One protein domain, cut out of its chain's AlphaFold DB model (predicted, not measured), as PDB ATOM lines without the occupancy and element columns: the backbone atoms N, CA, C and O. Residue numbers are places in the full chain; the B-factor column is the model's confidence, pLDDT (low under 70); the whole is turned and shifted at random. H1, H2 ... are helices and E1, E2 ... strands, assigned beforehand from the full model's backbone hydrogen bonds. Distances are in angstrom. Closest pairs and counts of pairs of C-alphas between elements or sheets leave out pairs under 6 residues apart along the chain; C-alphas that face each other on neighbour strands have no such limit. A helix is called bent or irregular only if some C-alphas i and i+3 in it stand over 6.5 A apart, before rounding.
ATOM      1  N   VAL A 231      77.797 148.525 132.081       88.62
ATOM      2  CA  VAL A 231      78.912 147.767 132.649       88.62
ATOM      3  C   VAL A 231      80.157 148.000 131.799       88.62
ATOM      4  O   VAL A 231      80.045 148.218 130.591       88.62
ATOM      5  N   ASN A 232      81.328 147.975 132.428       90.56
ATOM      6  CA  ASN A 232      82.599 148.009 131.714       90.56
ATOM      7  C   ASN A 232      82.925 146.587 131.250       90.56
ATOM      8  O   ASN A 232      83.132 145.709 132.079       90.56
ATOM      9  N   TYR A 233      82.939 146.350 129.944       89.44
ATOM     10  CA  TYR A 233      83.290 145.063 129.358       89.44
ATOM     11  C   TYR A 233      84.466 145.263 128.405       89.44
ATOM     12  O   TYR A 233      84.352 146.003 127.432       89.44
ATOM     13  N   LYS A 234      85.599 144.608 128.695       87.56
ATOM     14  CA  LYS A 234      86.843 144.705 127.905       87.56
ATOM     15  C   LYS A 234      87.333 146.151 127.683       87.56
ATOM     16  O   LYS A 234      87.894 146.459 126.639       87.56
ATOM     17  N   GLY A 235      87.129 147.033 128.665       85.00
ATOM     18  CA  GLY A 235      87.557 148.436 128.602       85.00
ATOM     19  C   GLY A 235      86.531 149.390 127.983       85.00
ATOM     20  O   GLY A 235      86.756 150.598 127.989       85.00
ATOM     21  N   GLU A 236      85.391 148.886 127.504       84.81
ATOM     22  CA  GLU A 236      84.323 149.694 126.917       84.81
ATOM     23  C   GLU A 236      83.059 149.700 127.787       84.81
ATOM     24  O   GLU A 236      82.613 148.675 128.305       84.81
ATOM     25  N   MET A 237      82.427 150.870 127.925       84.62
ATOM     26  CA  MET A 237      81.154 151.006 128.639       84.62
ATOM     27  C   MET A 237      79.980 150.605 127.741       84.62
ATOM     28  O   MET A 237      79.486 151.411 126.949       84.62
ATOM     29  N   ILE A 238      79.482 149.381 127.912       85.94
ATOM     30  CA  ILE A 238      78.348 148.835 127.151       85.94
ATOM     31  C   ILE A 238      77.117 148.628 128.036       85.94
ATOM     32  O   ILE A 238      77.177 148.687 129.265       85.94
ATOM     33  N   THR A 239      75.954 148.406 127.425       87.81
ATOM     34  CA  THR A 239      74.739 148.079 128.186       87.81
ATOM     35  C   THR A 239      74.775 146.637 128.688       87.81
ATOM     36  O   THR A 239      75.333 145.756 128.041       87.81
ATOM     37  N   LEU A 240      74.104 146.361 129.807       88.19
ATOM     38  CA  LEU A 240      73.978 145.018 130.375       88.19
ATOM     39  C   LEU A 240      73.374 144.015 129.378       88.19
ATOM     40  O   LEU A 240      73.752 142.850 129.363       88.19
ATOM     41  N   LYS A 241      72.456 144.472 128.516       86.56
ATOM     42  CA  LYS A 241      71.862 143.655 127.449       86.56
ATOM     43  C   LYS A 241      72.888 143.286 126.376       86.56
ATOM     44  O   LYS A 241      72.983 142.114 126.042       86.56
ATOM     45  N   GLN A 242      73.684 144.250 125.914       88.25
ATOM     46  CA  GLN A 242      74.792 143.978 124.990       88.25
ATOM     47  C   GLN A 242      75.844 143.068 125.627       88.25
ATOM     48  O   GLN A 242      76.352 142.170 124.973       88.25
ATOM     49  N   CYS A 243      76.142 143.256 126.914       91.12
ATOM     50  CA  CYS A 243      77.059 142.380 127.637       91.12
ATOM     51  C   CYS A 243      76.524 140.939 127.699       91.12
ATOM     52  O   CYS A 243      77.267 140.004 127.421       91.12
ATOM     53  N   ALA A 244      75.227 140.753 127.967       91.81
ATOM     54  CA  ALA A 244      74.593 139.435 127.951       91.81
ATOM     55  C   ALA A 244      74.634 138.778 126.559       91.81
ATOM     56  O   ALA A 244      74.909 137.586 126.463       91.81
ATOM     57  N   GLU A 245      74.411 139.551 125.492       91.12
ATOM     58  CA  GLU A 245      74.524 139.091 124.100       91.12
ATOM     59  C   GLU A 245      75.967 138.693 123.751       91.12
ATOM     60  O   GLU A 245      76.184 137.604 123.226       91.12
ATOM     61  N   ASN A 246      76.959 139.514 124.117       90.56
ATOM     62  CA  ASN A 246      78.382 139.238 123.880       90.56
ATOM     63  C   ASN A 246      78.875 137.988 124.623       90.56
ATOM     64  O   ASN A 246      79.727 137.265 124.113       90.56
ATOM     65  N   LEU A 247      78.348 137.738 125.823       91.38
ATOM     66  CA  LEU A 247      78.638 136.542 126.618       91.38
ATOM     67  C   LEU A 247      77.750 135.346 126.244       91.38
ATOM     68  O   LEU A 247      77.896 134.276 126.824       91.38
ATOM     69  N   ASN A 248      76.811 135.517 125.307       92.25
ATOM     70  CA  ASN A 248      75.822 134.511 124.925       92.25
ATOM     71  C   ASN A 248      75.045 133.919 126.127       92.25
ATOM     72  O   ASN A 248      74.761 132.722 126.193       92.25
ATOM     73  N   VAL A 249      74.683 134.766 127.098       93.12
ATOM     74  CA  VAL A 249      73.910 134.389 128.294       93.12
ATOM     75  C   VAL A 249      72.565 135.107 128.351       93.12
ATOM     76  O   VAL A 249      72.344 136.160 127.753       93.12
ATOM     77  N   LYS A 250      71.626 134.564 129.131       94.38
ATOM     78  CA  LYS A 250      70.333 135.225 129.358       94.38
ATOM     79  C   LYS A 250      70.531 136.526 130.141       94.38
ATOM     80  O   LYS A 250      71.143 136.520 131.206       94.38
ATOM     81  N   TYR A 251      69.897 137.612 129.692       91.75
ATOM     82  CA  TYR A 251      69.906 138.908 130.392       91.75
ATOM     83  C   TYR A 251      69.570 138.785 131.886       91.75
ATOM     84  O   TYR A 251      70.258 139.362 132.720       91.75
ATOM     85  N   LEU A 252      68.537 138.003 132.231       93.38
ATOM     86  CA  LEU A 252      68.100 137.834 133.619       93.38
ATOM     87  C   LEU A 252      69.170 137.163 134.491       93.38
ATOM     88  O   LEU A 252      69.310 137.511 135.660       93.38
ATOM     89  N   PHE A 253      69.943 136.232 133.924       94.19
ATOM     90  CA  PHE A 253      71.070 135.633 134.629       94.19
ATOM     91  C   PHE A 253      72.104 136.710 134.964       94.19
ATOM     92  O   PHE A 253      72.424 136.895 136.135       94.19
ATOM     93  N   LEU A 254      72.550 137.475 133.963       92.56
ATOM     94  CA  LEU A 254      73.568 138.505 134.161       92.56
ATOM     95  C   LEU A 254      73.083 139.619 135.108       92.56
ATOM     96  O   LEU A 254      73.820 140.044 135.991       92.56
ATOM     97  N   TYR A 255      71.817 140.028 134.998       93.12
ATOM     98  CA  TYR A 255      71.180 140.968 135.923       93.12
ATOM     99  C   TYR A 255      71.212 140.468 137.370       93.12
ATOM    100  O   TYR A 255      71.640 141.196 138.265       93.12
ATOM    101  N   ASN A 256      70.811 139.217 137.608       92.81
ATOM    102  CA  ASN A 256      70.793 138.656 138.956       92.81
ATOM    103  C   ASN A 256      72.202 138.583 139.564       92.81
ATOM    104  O   ASN A 256      72.350 138.810 140.762       92.81
ATOM    105  N   GLN A 257      73.236 138.294 138.768       93.69
ATOM    106  CA  GLN A 257      74.610 138.262 139.279       93.69
ATOM    107  C   GLN A 257      75.129 139.669 139.608       93.69
ATOM    108  O   GLN A 257      75.553 139.916 140.734       93.69
ATOM    109  N   LEU A 258      75.047 140.608 138.660       91.31
ATOM    110  CA  LEU A 258      75.688 141.921 138.809       91.31
ATOM    111  C   LEU A 258      74.880 142.901 139.667       91.31
ATOM    112  O   LEU A 258      75.452 143.714 140.384       91.31
ATOM    113  N   VAL A 259      73.549 142.856 139.590       89.25
ATOM    114  CA  VAL A 259      72.673 143.849 140.234       89.25
ATOM    115  C   VAL A 259      72.122 143.321 141.549       89.25
ATOM    116  O   VAL A 259      72.194 144.006 142.566       89.25
ATOM    117  N   THR A 260      71.574 142.103 141.543       88.56
ATOM    118  CA  THR A 260      70.950 141.523 142.740       88.56
ATOM    119  C   THR A 260      71.999 140.997 143.713       88.56
ATOM    120  O   THR A 260      71.961 141.340 144.892       88.56
ATOM    121  N   LYS A 261      72.949 140.190 143.227       93.00
ATOM    122  CA  LYS A 261      74.013 139.592 144.048       93.00
ATOM    123  C   LYS A 261      75.268 140.461 144.162       93.00
ATOM    124  O   LYS A 261      76.100 140.176 145.013       93.00
ATOM    125  N   LYS A 262      75.382 141.522 143.351       91.25
ATOM    126  CA  LYS A 262      76.515 142.469 143.337       91.25
ATOM    127  C   LYS A 262      77.879 141.812 143.088       91.25
ATOM    128  O   LYS A 262      78.889 142.275 143.608       91.25
ATOM    129  N   ILE A 263      77.904 140.744 142.295       91.75
ATOM    130  CA  ILE A 263      79.147 140.074 141.897       91.75
ATOM    131  C   ILE A 263      79.826 140.911 140.799       91.75
ATOM    132  O   ILE A 263      79.129 141.340 139.874       91.75
ATOM    133  N   PRO A 264      81.146 141.162 140.863       92.25
ATOM    134  CA  PRO A 264      81.883 141.838 139.795       92.25
ATOM    135  C   PRO A 264      81.782 141.103 138.453       92.25
ATOM    136  O   PRO A 264      81.750 139.872 138.400       92.25
ATOM    137  N   LEU A 265      81.746 141.851 137.347       90.81
ATOM    138  CA  LEU A 265      81.563 141.270 136.013       90.81
ATOM    139  C   LEU A 265      82.711 140.330 135.630       90.81
ATOM    140  O   LEU A 265      82.474 139.295 135.013       90.81
ATOM    141  N   GLU A 266      83.932 140.646 136.045       90.50
ATOM    142  CA  GLU A 266      85.127 139.845 135.791       90.50
ATOM    143  C   GLU A 266      85.010 138.447 136.413       90.50
ATOM    144  O   GLU A 266      85.393 137.452 135.800       90.50
ATOM    145  N   GLU A 267      84.432 138.357 137.612       91.00
ATOM    146  CA  GLU A 267      84.205 137.086 138.303       91.00
ATOM    147  C   GLU A 267      83.087 136.279 137.633       91.00
ATOM    148  O   GLU A 267      83.209 135.070 137.445       91.00
ATOM    149  N   VAL A 268      82.019 136.949 137.186       90.81
ATOM    150  CA  VAL A 268      80.945 136.294 136.425       90.81
ATOM    151  C   VAL A 268      81.472 135.717 135.108       90.81
ATOM    152  O   VAL A 268      81.101 134.598 134.764       90.81
ATOM    153  N   ILE A 269      82.350 136.431 134.398       90.81
ATOM    154  CA  ILE A 269      82.961 135.961 133.143       90.81
ATOM    155  C   ILE A 269      83.817 134.710 133.382       90.81
ATOM    156  O   ILE A 269      83.647 133.719 132.668       90.81
ATOM    157  N   LYS A 270      84.654 134.711 134.432       88.62
ATOM    158  CA  LYS A 270      85.442 133.532 134.839       88.62
ATOM    159  C   LYS A 270      84.552 132.325 135.135       88.62
ATOM    160  O   LYS A 270      84.826 131.227 134.666       88.62
ATOM    161  N   ASN A 271      83.441 132.540 135.840       85.75
ATOM    162  CA  ASN A 271      82.496 131.479 136.197       85.75
ATOM    163  C   ASN A 271      81.740 130.884 134.994       85.75
ATOM    164  O   ASN A 271      81.235 129.767 135.090       85.75
ATOM    165  N   ILE A 272      81.642 131.607 133.872       86.88
ATOM    166  CA  ILE A 272      81.029 131.108 132.626       86.88
ATOM    167  C   ILE A 272      82.061 130.338 131.769       86.88
ATOM    168  O   ILE A 272      81.677 129.662 130.818       86.88
ATOM    169  N   GLY A 273      83.355 130.380 132.119       73.31
ATOM    170  CA  GLY A 273      84.419 129.666 131.402       73.31
ATOM    171  C   GLY A 273      84.825 130.320 130.076       73.31
ATOM    172  O   GLY A 273      85.257 129.624 129.162       73.31
TER     173      GLY A 273
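Overview. This is residues 231 to 273 of the 275 residues of the protein "Phage-related protein" of Clostridioides difficile (strain CD196) (UniProt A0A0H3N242). The chain goes round in a small, nearly closed horseshoe of short parts: a two-strand hairpin, E1 and E2, forms one end, H1 and H2 follow round the bend, and H3 forms the other end. H1 and H2 pack on each other, while H3 has few contacts: its first residue, Leu 265, is the one closest to E1, with its C-alpha 7.8 A from that of Val 231, and from there H3 runs away from E1. The printed part has 43 residues, with two named strands and then three named helices in the order E1, E2, H1, H2, H3; the sheet E1 - E2 is antiparallel and the class is mixed, helices and strands. The whole is compact, with a radius of gyration of the C-alphas of 9.2 A and spans of 22 by 19 by 16 A.

Along the chain. E1, residues 231 to 233, begins with C-alpha 231 at (78.912, 147.767, 132.649) and is 6.1 A long. E2, residues 236 to 239, is 9.8 A long. H1, residues 240 to 246, is 9.7 A long. H2, residues 251 to 260, is 12.7 A long; it is neither bent nor irregular, but only just: C-alphas 257 and 260 are 6.0 A apart. H3, residues 265 to 272, is 10.7 A long and ends with C-alpha 272 at (81.029, 131.108, 132.626).

Arrangement. E1 and E2 form a hairpin, antiparallel at 129 degrees, with N 231 and O 238 within hydrogen-bond range at 2.9 A. The closest C-alphas of E1 and H1, those of Val 231 and Leu 240, are 6.1 A apart. H1 and H2 touch, closest at the C-alphas of Ala 244 and Tyr 251, 5.3 A, at a steep tilt of 49 degrees, opposite ways. H2 and H3 are close but not clearly touching, with the C-alphas of Leu 258 and Leu 265 closest at 6.5 A. H1 and H3 are apart. In H1, H2 and H3 every O i to N i+4 pair is within hydrogen-bond range.

Size, cuts and confidence. The C-alphas farthest apart, those of Gly 235 and Thr 260, are 22.9 A apart. The printed part has no cut, and its four links are tight. The mean pLDDT of the printed part is 89.8, and no printed residue is under 70.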